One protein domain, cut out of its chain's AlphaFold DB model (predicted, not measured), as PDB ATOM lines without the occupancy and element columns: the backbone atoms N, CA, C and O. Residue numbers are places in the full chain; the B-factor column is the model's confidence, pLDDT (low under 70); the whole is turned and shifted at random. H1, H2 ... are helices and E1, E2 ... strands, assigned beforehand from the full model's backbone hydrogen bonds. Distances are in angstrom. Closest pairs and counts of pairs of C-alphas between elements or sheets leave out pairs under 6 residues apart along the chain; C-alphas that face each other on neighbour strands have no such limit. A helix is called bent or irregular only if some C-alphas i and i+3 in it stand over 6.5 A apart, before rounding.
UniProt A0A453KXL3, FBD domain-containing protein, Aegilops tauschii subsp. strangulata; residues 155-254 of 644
ATOM      1  N   PRO A 155     127.880 182.191 167.056       59.66
ATOM      2  CA  PRO A 155     127.823 183.462 166.319       59.66
ATOM      3  C   PRO A 155     128.971 184.434 166.660       59.66
ATOM      4  O   PRO A 155     128.948 185.603 166.278       59.66
ATOM      5  N   HIS A 156     129.979 183.959 167.392       59.78
ATOM      6  CA  HIS A 156     131.181 184.694 167.781       59.78
ATOM      7  C   HIS A 156     132.479 184.004 167.323       59.78
ATOM      8  O   HIS A 156     133.567 184.522 167.581       59.78
ATOM      9  N   LEU A 157     132.399 182.859 166.629       67.56
ATOM     10  CA  LEU A 157     133.576 182.123 166.163       67.56
ATOM     11  C   LEU A 157     134.226 182.818 164.954       67.56
ATOM     12  O   LEU A 157     133.969 182.478 163.803       67.56
ATOM     13  N   THR A 158     135.095 183.794 165.217       75.19
ATOM     14  CA  THR A 158     135.801 184.560 164.171       75.19
ATOM     15  C   THR A 158     136.953 183.800 163.510       75.19
ATOM     16  O   THR A 158     137.352 184.136 162.393       75.19
ATOM     17  N   ARG A 159     137.506 182.784 164.186       78.25
ATOM     18  CA  ARG A 159     138.641 181.978 163.715       78.25
ATOM     19  C   ARG A 159     138.425 180.501 164.030       78.25
ATOM     20  O   ARG A 159     138.063 180.160 165.154       78.25
ATOM     21  N   LEU A 160     138.700 179.638 163.057       80.12
ATOM     22  CA  LEU A 160     138.589 178.187 163.163       80.12
ATOM     23  C   LEU A 160     139.922 177.528 162.783       80.12
ATOM     24  O   LEU A 160     140.346 177.597 161.632       80.12
ATOM     25  N   THR A 161     140.548 176.851 163.746       78.50
ATOM     26  CA  THR A 161     141.808 176.115 163.563       78.50
ATOM     27  C   THR A 161     141.563 174.633 163.839       78.50
ATOM     28  O   THR A 161     141.188 174.269 164.952       78.50
ATOM     29  N   VAL A 162     141.767 173.769 162.841       75.50
ATOM     30  CA  VAL A 162     141.484 172.326 162.928       75.50
ATOM     31  C   VAL A 162     142.695 171.522 162.460       75.50
ATOM     32  O   VAL A 162     143.075 171.583 161.295       75.50
ATOM     33  N   GLY A 163     143.287 170.745 163.369       77.75
ATOM     34  CA  GLY A 163     144.507 169.974 163.113       77.75
ATOM     35  C   GLY A 163     144.330 168.459 163.259       77.75
ATOM     36  O   GLY A 163     143.641 167.988 164.163       77.75
ATOM     37  N   SER A 164     145.027 167.687 162.421       65.00
ATOM     38  CA  SER A 164     145.222 166.229 162.520       65.00
ATOM     39  C   SER A 164     143.952 165.355 162.504       65.00
ATOM     40  O   SER A 164     143.961 164.229 163.020       65.00
ATOM     41  N   ILE A 165     142.850 165.826 161.909       65.00
ATOM     42  CA  ILE A 165     141.587 165.073 161.853       65.00
ATOM     43  C   ILE A 165     141.563 164.112 160.655       65.00
ATOM     44  O   ILE A 165     141.361 164.507 159.512       65.00
ATOM     45  N   ARG A 166     141.691 162.810 160.940       52.78
ATOM     46  CA  ARG A 166     141.657 161.719 159.940       52.78
ATOM     47  C   ARG A 166     140.249 161.186 159.621       52.78
ATOM     48  O   ARG A 166     140.126 160.185 158.917       52.78
ATOM     49  N   VAL A 167     139.196 161.807 160.153       52.03
ATOM     50  CA  VAL A 167     137.786 161.425 159.952       52.03
ATOM     51  C   VAL A 167     137.077 162.593 159.268       52.03
ATOM     52  O   VAL A 167     136.963 163.661 159.858       52.03
ATOM     53  N   GLY A 168     136.651 162.399 158.018       55.09
ATOM     54  CA  GLY A 168     136.321 163.508 157.118       55.09
ATOM     55  C   GLY A 168     135.189 164.423 157.598       55.09
ATOM     56  O   GLY A 168     134.148 163.960 158.065       55.09
ATOM     57  N   LEU A 169     135.374 165.735 157.419       60.25
ATOM     58  CA  LEU A 169     134.478 166.797 157.906       60.25
ATOM     59  C   LEU A 169     133.202 167.004 157.053       60.25
ATOM     60  O   LEU A 169     132.606 168.079 157.074       60.25
ATOM     61  N   SER A 170     132.755 165.992 156.305       55.38
ATOM     62  CA  SER A 170     131.749 166.137 155.235       55.38
ATOM     63  C   SER A 170     130.311 166.406 155.697       55.38
ATOM     64  O   SER A 170     129.501 166.891 154.912       55.38
ATOM     65  N   LYS A 171     129.976 166.098 156.956       51.38
ATOM     66  CA  LYS A 171     128.650 166.343 157.556       51.38
ATOM     67  C   LYS A 171     128.498 167.694 158.285       51.38
ATOM     68  O   LYS A 171     127.466 168.324 158.082       51.38
ATOM     69  N   PRO A 172     129.446 168.161 159.128       53.59
ATOM     70  CA  PRO A 172     129.233 169.368 159.939       53.59
ATOM     71  C   PRO A 172     129.062 170.693 159.180       53.59
ATOM     72  O   PRO A 172     128.390 171.581 159.695       53.59
ATOM     73  N   PHE A 173     129.652 170.838 157.989       55.03
ATOM     74  CA  PHE A 173     129.769 172.133 157.300       55.03
ATOM     75  C   PHE A 173     128.787 172.339 156.138       55.03
ATOM     76  O   PHE A 173     129.050 173.141 155.250       55.03
ATOM     77  N   SER A 174     127.650 171.633 156.104       53.19
ATOM     78  CA  SER A 174     126.630 171.922 155.089       53.19
ATOM     79  C   SER A 174     125.985 173.289 155.339       53.19
ATOM     80  O   SER A 174     125.399 173.516 156.400       53.19
ATOM     81  N   ALA A 175     125.996 174.157 154.322       49.03
ATOM     82  CA  ALA A 175     125.315 175.455 154.341       49.03
ATOM     83  C   ALA A 175     123.786 175.351 154.560       49.03
ATOM     84  O   ALA A 175     123.142 176.343 154.891       49.03
ATOM     85  N   ARG A 176     123.198 174.148 154.426       45.91
ATOM     86  CA  ARG A 176     121.792 173.859 154.770       45.91
ATOM     87  C   ARG A 176     121.545 173.648 156.271       45.91
ATOM     88  O   ARG A 176     120.391 173.559 156.672       45.91
ATOM     89  N   CYS A 177     122.594 173.522 157.087       46.56
ATOM     90  CA  CYS A 177     122.484 173.231 158.520       46.56
ATOM     91  C   CYS A 177     122.909 174.413 159.400       46.56
ATOM     92  O   CYS A 177     122.193 174.747 160.337       46.56
ATOM     93  N   HIS A 178     124.053 175.044 159.113       57.75
ATOM     94  CA  HIS A 178     124.558 176.190 159.877       57.75
ATOM     95  C   HIS A 178     125.344 177.144 158.969       57.75
ATOM     96  O   HIS A 178     126.124 176.691 158.131       57.75
ATOM     97  N   THR A 179     125.194 178.452 159.180       59.22
ATOM     98  CA  THR A 179     126.032 179.490 158.561       59.22
ATOM     99  C   THR A 179     126.901 180.161 159.623       59.22
ATOM    100  O   THR A 179     126.416 180.674 160.631       59.22
ATOM    101  N   PHE A 180     128.213 180.169 159.402       69.75
ATOM    102  CA  PHE A 180     129.201 180.775 160.289       69.75
ATOM    103  C   PHE A 180     129.368 182.256 159.928       69.75
ATOM    104  O   PHE A 180     130.358 182.686 159.336       69.75
ATOM    105  N   SER A 181     128.343 183.040 160.262       71.31
ATOM    106  CA  SER A 181     128.131 184.420 159.797       71.31
ATOM    107  C   SER A 181     129.228 185.433 160.151       71.31
ATOM    108  O   SER A 181     129.267 186.497 159.539       71.31
ATOM    109  N   VAL A 182     130.120 185.124 161.101       77.56
ATOM    110  CA  VAL A 182     131.196 186.022 161.580       77.56
ATOM    111  C   VAL A 182     132.598 185.396 161.432       77.56
ATOM    112  O   VAL A 182     133.581 185.938 161.933       77.56
ATOM    113  N   LEU A 183     132.719 184.251 160.753       79.88
ATOM    114  CA  LEU A 183     133.974 183.501 160.647       79.88
ATOM    115  C   LEU A 183     134.860 184.080 159.533       79.88
ATOM    116  O   LEU A 183     134.546 183.984 158.349       79.88
ATOM    117  N   GLU A 184     135.984 184.689 159.923       84.25
ATOM    118  CA  GLU A 184     136.907 185.382 159.016       84.25
ATOM    119  C   GLU A 184     138.142 184.556 158.624       84.25
ATOM    120  O   GLU A 184     138.747 184.826 157.586       84.25
ATOM    121  N   VAL A 185     138.570 183.596 159.451       84.44
ATOM    122  CA  VAL A 185     139.821 182.841 159.243       84.44
ATOM    123  C   VAL A 185     139.612 181.348 159.470       84.44
ATOM    124  O   VAL A 185     139.180 180.942 160.549       84.44
ATOM    125  N   ILE A 186     140.000 180.536 158.488       84.44
ATOM    126  CA  ILE A 186     140.038 179.073 158.568       84.44
ATOM    127  C   ILE A 186     141.477 178.594 158.360       84.44
ATOM    128  O   ILE A 186     142.116 178.955 157.373       84.44
ATOM    129  N   TYR A 187     141.953 177.733 159.258       84.00
ATOM    130  CA  TYR A 187     143.204 176.987 159.133       84.00
ATOM    131  C   TYR A 187     142.924 175.494 159.325       84.00
ATOM    132  O   TYR A 187     142.514 175.077 160.413       84.00
ATOM    133  N   LEU A 188     143.131 174.686 158.285       82.50
ATOM    134  CA  LEU A 188     142.991 173.228 158.321       82.50
ATOM    135  C   LEU A 188     144.357 172.583 158.067       82.50
ATOM    136  O   LEU A 188     144.951 172.807 157.017       82.50
ATOM    137  N   GLU A 189     144.842 171.753 158.992       82.94
ATOM    138  CA  GLU A 189     146.140 171.075 158.867       82.94
ATOM    139  C   GLU A 189     146.034 169.564 159.088       82.94
ATOM    140  O   GLU A 189     145.539 169.113 160.120       82.94
ATOM    141  N   GLY A 190     146.523 168.747 158.152       69.88
ATOM    142  CA  GLY A 190     146.513 167.285 158.293       69.88
ATOM    143  C   GLY A 190     145.097 166.699 158.386       69.88
ATOM    144  O   GLY A 190     144.873 165.729 159.118       69.88
ATOM    145  N   VAL A 191     144.134 167.340 157.716       75.75
ATOM    146  CA  VAL A 191     142.707 166.992 157.733       75.75
ATOM    147  C   VAL A 191     142.338 166.209 156.473       75.75
ATOM    148  O   VAL A 191     142.713 166.601 155.369       75.75
ATOM    149  N   THR A 192     141.570 165.126 156.617       73.12
ATOM    150  CA  THR A 192     140.948 164.459 155.464       73.12
ATOM    151  C   THR A 192     139.719 165.243 155.006       73.12
ATOM    152  O   THR A 192     138.755 165.426 155.752       73.12
ATOM    153  N   LEU A 193     139.756 165.726 153.768       77.44
ATOM    154  CA  LEU A 193     138.719 166.555 153.158       77.44
ATOM    155  C   LEU A 193     138.284 165.939 151.826       77.44
ATOM    156  O   LEU A 193     138.967 165.089 151.268       77.44
ATOM    157  N   SER A 194     137.136 166.377 151.326       78.88
ATOM    158  CA  SER A 194     136.755 166.199 149.925       78.88
ATOM    159  C   SER A 194     136.459 167.559 149.313       78.88
ATOM    160  O   SER A 194     136.113 168.494 150.039       78.88
ATOM    161  N   ASP A 195     136.524 167.655 147.990       80.62
ATOM    162  CA  ASP A 195     136.239 168.875 147.225       80.62
ATOM    163  C   ASP A 195     134.889 169.500 147.636       80.62
ATOM    164  O   ASP A 195     134.801 170.676 147.992       80.62
ATOM    165  N   HIS A 196     133.840 168.672 147.728       77.31
ATOM    166  CA  HIS A 196     132.516 169.080 148.212       77.31
ATOM    167  C   HIS A 196     132.522 169.571 149.669       77.31
ATOM    168  O   HIS A 196     131.694 170.397 150.038       77.31
ATOM    169  N   THR A 197     133.419 169.066 150.520       77.31
ATOM    170  CA  THR A 197     133.550 169.535 151.910       77.31
ATOM    171  C   THR A 197     134.158 170.934 151.953       77.31
ATOM    172  O   THR A 197     133.689 171.756 152.735       77.31
ATOM    173  N   VAL A 198     135.140 171.235 151.092       80.00
ATOM    174  CA  VAL A 198     135.712 172.587 150.968       80.00
ATOM    175  C   VAL A 198     134.674 173.556 150.409       80.00
ATOM    176  O   VAL A 198     134.427 174.580 151.037       80.00
ATOM    177  N   GLY A 199     133.990 173.204 149.315       78.44
ATOM    178  CA  GLY A 199     132.931 174.042 148.741       78.44
ATOM    179  C   GLY A 199     131.794 174.341 149.730       78.44
ATOM    180  O   GLY A 199     131.388 175.490 149.869       78.44
ATOM    181  N   ASN A 200     131.334 173.335 150.485       77.38
ATOM    182  CA  ASN A 200     130.314 173.515 151.529       77.38
ATOM    183  C   ASN A 200     130.805 174.389 152.698       77.38
ATOM    184  O   ASN A 200     130.092 175.297 153.116       77.38
ATOM    185  N   LEU A 201     132.022 174.148 153.204       79.69
ATOM    186  CA  LEU A 201     132.652 174.949 154.263       79.69
ATOM    187  C   LEU A 201     132.774 176.419 153.863       79.69
ATOM    188  O   LEU A 201     132.456 177.306 154.651       79.69
ATOM    189  N   VAL A 202     133.217 176.660 152.634       81.38
ATOM    190  CA  VAL A 202     133.378 177.990 152.056       81.38
ATOM    191  C   VAL A 202     132.015 178.678 151.894       81.38
ATOM    192  O   VAL A 202     131.837 179.777 152.416       81.38
ATOM    193  N   ALA A 203     131.018 177.997 151.316       80.06
ATOM    194  CA  ALA A 203     129.644 178.501 151.195       80.06
ATOM    195  C   ALA A 203     128.961 178.784 152.552       80.06
ATOM    196  O   ALA A 203     128.063 179.620 152.639       80.06
ATOM    197  N   ALA A 204     129.375 178.102 153.623       76.50
ATOM    198  CA  ALA A 204     128.870 178.333 154.974       76.50
ATOM    199  C   ALA A 204     129.508 179.551 155.679       76.50
ATOM    200  O   ALA A 204     129.017 179.939 156.742       76.50
ATOM    201  N   CYS A 205     130.572 180.157 155.132       80.56
ATOM    202  CA  CYS A 205     131.374 181.202 155.787       80.56
ATOM    203  C   CYS A 205     131.408 182.517 154.970       80.56
ATOM    204  O   CYS A 205     132.446 182.869 154.408       80.56
ATOM    205  N   PRO A 206     130.311 183.299 154.917       78.44
ATOM    206  CA  PRO A 206     130.176 184.438 153.998       78.44
ATOM    207  C   PRO A 206     131.096 185.640 154.286       78.44
ATOM    208  O   PRO A 206     131.157 186.554 153.473       78.44
ATOM    209  N   LEU A 207     131.804 185.676 155.423       80.69
ATOM    210  CA  LEU A 207     132.789 186.720 155.755       80.69
ATOM    211  C   LEU A 207     134.245 186.218 155.728       80.69
ATOM    212  O   LEU A 207     135.139 186.913 156.220       80.69
ATOM    213  N   LEU A 208     134.497 185.040 155.148       83.88
ATOM    214  CA  LEU A 208     135.816 184.410 155.098       83.88
ATOM    215  C   LEU A 208     136.845 185.302 154.383       83.88
ATOM    216  O   LEU A 208     136.711 185.616 153.205       83.88
ATOM    217  N   ARG A 209     137.904 185.693 155.099       86.56
ATOM    218  CA  ARG A 209     139.014 186.528 154.606       86.56
ATOM    219  C   ARG A 209     140.280 185.730 154.335       86.56
ATOM    220  O   ARG A 209     141.051 186.119 153.458       86.56
ATOM    221  N   ALA A 210     140.516 184.657 155.082       85.69
ATOM    222  CA  ALA A 210     141.696 183.815 154.934       85.69
ATOM    223  C   ALA A 210     141.341 182.329 155.052       85.69
ATOM    224  O   ALA A 210     140.744 181.916 156.046       85.69
ATOM    225  N   LEU A 211     141.755 181.545 154.058       87.75
ATOM    226  CA  LEU A 211     141.666 180.087 154.049       87.75
ATOM    227  C   LEU A 211     143.071 179.502 153.879       87.75
ATOM    228  O   LEU A 211     143.745 179.791 152.892       87.75
ATOM    229  N   ASP A 212     143.508 178.691 154.838       86.00
ATOM    230  CA  ASP A 212     144.793 177.991 154.819       86.00
ATOM    231  C   ASP A 212     144.546 176.478 154.931       86.00
ATOM    232  O   ASP A 212     143.934 176.008 155.894       86.00
ATOM    233  N   LEU A 213     144.960 175.730 153.909       84.25
ATOM    234  CA  LEU A 213     144.819 174.280 153.788       84.25
ATOM    235  C   LEU A 213     146.218 173.663 153.722       84.25
ATOM    236  O   LEU A 213     146.921 173.846 152.728       84.25
ATOM    237  N   ARG A 214     146.633 172.930 154.758       82.12
ATOM    238  CA  ARG A 214     147.971 172.327 154.860       82.12
ATOM    239  C   ARG A 214     147.893 170.816 155.044       82.12
ATOM    240  O   ARG A 214     147.136 170.331 155.881       82.12
ATOM    241  N   TYR A 215     148.686 170.051 154.298       73.50
ATOM    242  CA  TYR A 215     148.736 168.584 154.390       73.50
ATOM    243  C   TYR A 215     147.348 167.908 154.317       73.50
ATOM    244  O   TYR A 215     147.106 166.902 154.986       73.50
ATOM    245  N   CYS A 216     146.399 168.486 153.570       75.62
ATOM    246  CA  CYS A 216     145.053 167.927 153.452       75.62
ATOM    247  C   CYS A 216     145.023 166.790 152.422       75.62
ATOM    248  O   CYS A 216     145.442 166.963 151.277       75.62
ATOM    249  N   ASP A 217     144.498 165.637 152.833       73.06
ATOM    250  CA  ASP A 217     144.338 164.443 151.996       73.06
ATOM    251  C   ASP A 217     142.918 164.392 151.409       73.06
ATOM    252  O   ASP A 217     141.946 164.581 152.145       73.06
ATOM    253  N   GLY A 218     142.796 164.049 150.119       68.69
ATOM    254  CA  GLY A 218     141.504 163.828 149.445       68.69
ATOM    255  C   GLY A 218     140.950 165.023 148.660       68.69
ATOM    256  O   GLY A 218     139.786 164.995 148.264       68.69
ATOM    257  N   LEU A 219     141.776 166.049 148.430       76.69
ATOM    258  CA  LEU A 219     141.458 167.187 147.568       76.69
ATOM    259  C   LEU A 219     142.006 166.948 146.157       76.69
ATOM    260  O   LEU A 219     143.220 166.965 145.962       76.69
ATOM    261  N   ASP A 220     141.110 166.784 145.188       73.31
ATOM    262  CA  ASP A 220     141.426 166.755 143.755       73.31
ATOM    263  C   ASP A 220     141.119 168.124 143.111       73.31
ATOM    264  O   ASP A 220     141.860 168.567 142.230       73.31
ATOM    265  N   PHE A 221     140.067 168.810 143.576       75.31
ATOM    266  CA  PHE A 221     139.564 170.081 143.045       75.31
ATOM    267  C   PHE A 221     139.310 171.093 144.176       75.31
ATOM    268  O   PHE A 221     138.410 170.914 144.999       75.31
ATOM    269  N   VAL A 222     140.053 172.202 144.204       80.75
ATOM    270  CA  VAL A 222     139.848 173.269 145.202       80.75
ATOM    271  C   VAL A 222     139.040 174.404 144.578       80.75
ATOM    272  O   VAL A 222     139.591 175.280 143.914       80.75
ATOM    273  N   ASN A 223     137.726 174.392 144.799       79.69
ATOM    274  CA  ASN A 223     136.844 175.499 144.436       79.69
ATOM    275  C   ASN A 223     136.592 176.409 145.653       79.69
ATOM    276  O   ASN A 223     136.139 175.929 146.696       79.69
ATOM    277  N   VAL A 224     136.875 177.712 145.516       79.06
ATOM    278  CA  VAL A 224     136.569 178.745 146.526       79.06
ATOM    279  C   VAL A 224     135.600 179.832 146.037       79.06
ATOM    280  O   VAL A 224     135.463 180.853 146.701       79.06
ATOM    281  N   GLU A 225     134.922 179.636 144.903       73.81
ATOM    282  CA  GLU A 225     133.965 180.592 144.314       73.81
ATOM    283  C   GLU A 225     132.920 181.060 145.343       73.81
ATOM    284  O   GLU A 225     132.803 182.250 145.636       73.81
ATOM    285  N   ALA A 226     132.302 180.109 146.051       71.44
ATOM    286  CA  ALA A 226     131.307 180.373 147.091       71.44
ATOM    287  C   ALA A 226     131.817 181.154 148.331       71.44
ATOM    288  O   ALA A 226     131.047 181.366 149.266       71.44
ATOM    289  N   ALA A 227     133.091 181.578 148.380       71.25
ATOM    290  CA  ALA A 227     133.616 182.484 149.410       71.25
ATOM    291  C   ALA A 227     133.147 183.932 149.195       71.25
ATOM    292  O   ALA A 227     133.183 184.750 150.120       71.25
ATOM    293  N   GLY A 228     132.751 184.261 147.962       71.00
ATOM    294  CA  GLY A 228     132.343 185.599 147.568       71.00
ATOM    295  C   GLY A 228     133.447 186.660 147.718       71.00
ATOM    296  O   GLY A 228     134.642 186.362 147.839       71.00
ATOM    297  N   PRO A 229     133.071 187.951 147.739       76.31
ATOM    298  CA  PRO A 229     134.001 189.066 147.556       76.31
ATOM    299  C   PRO A 229     134.838 189.406 148.803       76.31
ATOM    300  O   PRO A 229     135.459 190.472 148.845       76.31
ATOM    301  N   HIS A 230     134.853 188.562 149.838       79.88
ATOM    302  CA  HIS A 230     135.535 188.844 151.106       79.88
ATOM    303  C   HIS A 230     136.869 188.111 151.289       79.88
ATOM    304  O   HIS A 230     137.687 188.577 152.092       79.88
ATOM    305  N   LEU A 231     137.137 187.066 150.497       83.25
ATOM    306  CA  LEU A 231     138.394 186.322 150.538       83.25
ATOM    307  C   LEU A 231     139.571 187.212 150.105       83.25
ATOM    308  O   LEU A 231     139.514 187.892 149.084       83.25
ATOM    309  N   ARG A 232     140.641 187.230 150.910       84.50
ATOM    310  CA  ARG A 232     141.856 188.046 150.714       84.50
ATOM    311  C   ARG A 232     143.137 187.220 150.679       84.50
ATOM    312  O   ARG A 232     144.099 187.653 150.051       84.50
ATOM    313  N   SER A 233     143.158 186.070 151.347       84.75
ATOM    314  CA  SER A 233     144.290 185.145 151.353       84.75
ATOM    315  C   SER A 233     143.814 183.711 151.148       84.75
ATOM    316  O   SER A 233     142.889 183.265 151.831       84.75
ATOM    317  N   LEU A 234     144.464 182.996 150.234       86.19
ATOM    318  CA  LEU A 234     144.274 181.567 150.014       86.19
ATOM    319  C   LEU A 234     145.641 180.884 150.014       86.19
ATOM    320  O   LEU A 234     146.498 181.193 149.185       86.19
ATOM    321  N   THR A 235     145.837 179.961 150.951       84.19
ATOM    322  CA  THR A 235     147.018 179.100 151.037       84.19
ATOM    323  C   THR A 235     146.604 177.640 150.885       84.19
ATOM    324  O   THR A 235     145.688 177.177 151.559       84.19
ATOM    325  N   VAL A 236     147.283 176.916 149.997       82.62
ATOM    326  CA  VAL A 236     147.122 175.472 149.784       82.62
ATOM    327  C   VAL A 236     148.523 174.867 149.739       82.62
ATOM    328  O   VAL A 236     149.280 175.154 148.814       82.62
ATOM    329  N   ALA A 237     148.901 174.086 150.752       79.56
ATOM    330  CA  ALA A 237     150.272 173.627 150.957       79.56
ATOM    331  C   ALA A 237     150.364 172.123 151.263       79.56
ATOM    332  O   ALA A 237     149.801 171.639 152.238       79.56
ATOM    333  N   GLU A 238     151.126 171.388 150.453       71.31
ATOM    334  CA  GLU A 238     151.388 169.946 150.584       71.31
ATOM    335  C   GLU A 238     150.109 169.083 150.627       71.31
ATOM    336  O   GLU A 238     150.086 167.992 151.199       71.31
ATOM    337  N   CYS A 239     149.025 169.569 150.011       69.81
ATOM    338  CA  CYS A 239     147.765 168.842 149.879       69.81
ATOM    339  C   CYS A 239     147.881 167.742 148.813       69.81
ATOM    340  O   CYS A 239     148.278 167.990 147.672       69.81
ATOM    341  N   GLY A 240     147.542 166.511 149.192       64.12
ATOM    342  CA  GLY A 240     147.792 165.322 148.388       64.12
ATOM    343  C   GLY A 240     146.723 165.082 147.328       64.12
ATOM    344  O   GLY A 240     145.697 164.476 147.632       64.12
ATOM    345  N   GLY A 241     147.006 165.477 146.083       63.81
ATOM    346  CA  GLY A 241     146.191 165.126 144.912       63.81
ATOM    347  C   GLY A 241     145.709 166.301 144.069       63.81
ATOM    348  O   GLY A 241     145.291 166.059 142.942       63.81
ATOM    349  N   VAL A 242     145.823 167.543 144.560       70.88
ATOM    350  CA  VAL A 242     145.210 168.727 143.934       70.88
ATOM    351  C   VAL A 242     145.625 168.847 142.470       70.88
ATOM    352  O   VAL A 242     146.804 169.043 142.154       70.88
ATOM    353  N   ARG A 243     144.632 168.706 141.585       65.44
ATOM    354  CA  ARG A 243     144.776 168.802 140.132       65.44
ATOM    355  C   ARG A 243     144.419 170.188 139.641       65.44
ATOM    356  O   ARG A 243     145.153 170.706 138.814       65.44
ATOM    357  N   ASP A 244     143.349 170.783 140.158       67.06
ATOM    358  CA  ASP A 244     142.783 172.018 139.613       67.06
ATOM    359  C   ASP A 244     142.286 172.938 140.747       67.06
ATOM    360  O   ASP A 244     141.765 172.463 141.765       67.06
ATOM    361  N   ILE A 245     142.466 174.256 140.598       77.50
ATOM    362  CA  ILE A 245     142.069 175.268 141.596       77.50
ATOM    363  C   ILE A 245     141.296 176.396 140.907       77.50
ATOM    364  O   ILE A 245     141.839 177.034 140.002       77.50
ATOM    365  N   SER A 246     140.073 176.676 141.377       72.69
ATOM    366  CA  SER A 246     139.256 177.800 140.896       72.69
ATOM    367  C   SER A 246     139.068 178.886 141.946       72.69
ATOM    368  O   SER A 246     138.677 178.614 143.085       72.69
ATOM    369  N   THR A 247     139.326 180.131 141.536       70.50
ATOM    370  CA  THR A 247     139.175 181.344 142.360       70.50
ATOM    371  C   THR A 247     138.252 182.394 141.721       70.50
ATOM    372  O   THR A 247     138.262 183.554 142.129       70.50
ATOM    373  N   MET A 248     137.451 182.006 140.718       62.03
ATOM    374  CA  MET A 248     136.767 182.923 139.788       62.03
ATOM    375  C   MET A 248     135.867 183.983 140.451       62.03
ATOM    376  O   MET A 248     135.844 185.125 139.996       62.03
ATOM    377  N   GLU A 249     135.177 183.658 141.547       65.81
ATOM    378  CA  GLU A 249     134.280 184.596 142.253       65.81
ATOM    379  C   GLU A 249     134.941 185.324 143.450       65.81
ATOM    380  O   GLU A 249     134.258 185.971 144.247       65.81
ATOM    381  N   ALA A 250     136.278 185.280 143.568       67.56
ATOM    382  CA  ALA A 250     137.047 185.896 144.660       67.56
ATOM    383  C   ALA A 250     137.889 187.130 144.223       67.56
ATOM    384  O   ALA A 250     139.109 187.138 144.400       67.56
ATOM    385  N   PRO A 251     137.291 188.223 143.696       69.31
ATOM    386  CA  PRO A 251     138.035 189.362 143.130       69.31
ATOM    387  C   PRO A 251     138.878 190.146 144.154       69.31
ATOM    388  O   PRO A 251     139.837 190.830 143.795       69.31
ATOM    389  N   SER A 252     138.544 190.042 145.444       75.56
ATOM    390  CA  SER A 252     139.269 190.687 146.548       75.56
ATOM    391  C   SER A 252     140.540 189.951 146.990       75.56
ATOM    392  O   SER A 252     141.206 190.422 147.922       75.56
ATOM    393  N   LEU A 253     140.877 188.812 146.373       79.12
ATOM    394  CA  LEU A 253     142.036 188.004 146.740       79.12
ATOM    395  C   LEU A 253     143.334 188.793 146.486       79.12
ATOM    396  O   LEU A 253     143.570 189.300 145.394       79.12
ATOM    397  N   ARG A 254     144.169 188.922 147.523       78.81
ATOM    398  CA  ARG A 254     145.420 189.707 147.515       78.81
ATOM    399  C   ARG A 254     146.671 188.847 147.589       78.81
ATOM    400  O   ARG A 254     147.706 189.248 147.069       78.81
TER     401      ARG A 254
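AT A GLANCE: This is residues 155 to 254 of the 644 residues of the protein "FBD domain-containing protein" of Aegilops tauschii subsp. strangulata (UniProt A0A453KXL3). The chain is wound in stacked turns, a short solenoid: strands E1, E2, E3 and E5 make a parallel wall along one side, and the opposite side holds residues 168 to 175, H1, E4 and E6, with H2 after E4. The printed part has 100 residues with two named helices and six named strands, in the order E1 E2 H1 E3 E4 H2 E5 E6; the class is mixed, with 43 residues, under half, in named elements. E4 and E6 form a second parallel sheet. The whole is compact and rounded, with a radius of gyration of the C-alphas of 12.2 A and spans of 28 by 26 by 21 A.

HOW THE PARTS SIT: Edge strand E1, residues 159 to 163, is parallel to E2, residues 185 to 189; N 160 and O 185 are within hydrogen-bond range at 2.9 A. E3, residues 210 to 214, is parallel to E2, with N 188 and O 212 at 2.8 A. Edge strand E5, residues 233 to 239, is parallel to E3, with N 237 and O 213 at 2.8 A. E2, H1, residues 195 to 203, and E3 form a strand-helix-strand unit, two parallel neighbour strands with a helix between, its crossover right-handed. H1 is not on this sheet, but only just, with 4 pairs of C-alphas within 10 A. The closest C-alphas of H1 and E4, residues 221 to 223, are those of Asp 195 and Phe 221, 5.5 A apart. E6, residues 244 to 246, is parallel to E4, with N 246 and O 222 at 2.9 A. H2, residues 225 to 230, touches H1, the closest C-alphas being those of Ala 203 and Ala 226, 4.8 A apart. Every O i to N i+4 pair of H1 is within hydrogen-bond range; irregular H2, with C-alphas 226 and 229 9.1 A apart, has 0 of 2, and 1 of 3 O i to N i+3 pairs.

IN THESE COORDINATES: E1 begins at C-alpha 159 (138.641, 181.978, 163.715) and E6 ends at C-alpha 246 (139.256, 177.800, 140.896). From first to last C-alpha E5 measures 16.7 A, E1 and E2 13.4 A each, E3 13.1 A and H1 12.3 A.

THE WHOLE: The two C-alphas farthest apart, those of His 156 and Arg 243, are 34.7 A apart. The printed part has no cut, and the link from E1 to E2 is long, with 21 residues. The mean pLDDT of the printed part is 73.1; 31 residues are under 70, among them residues 164 to 180.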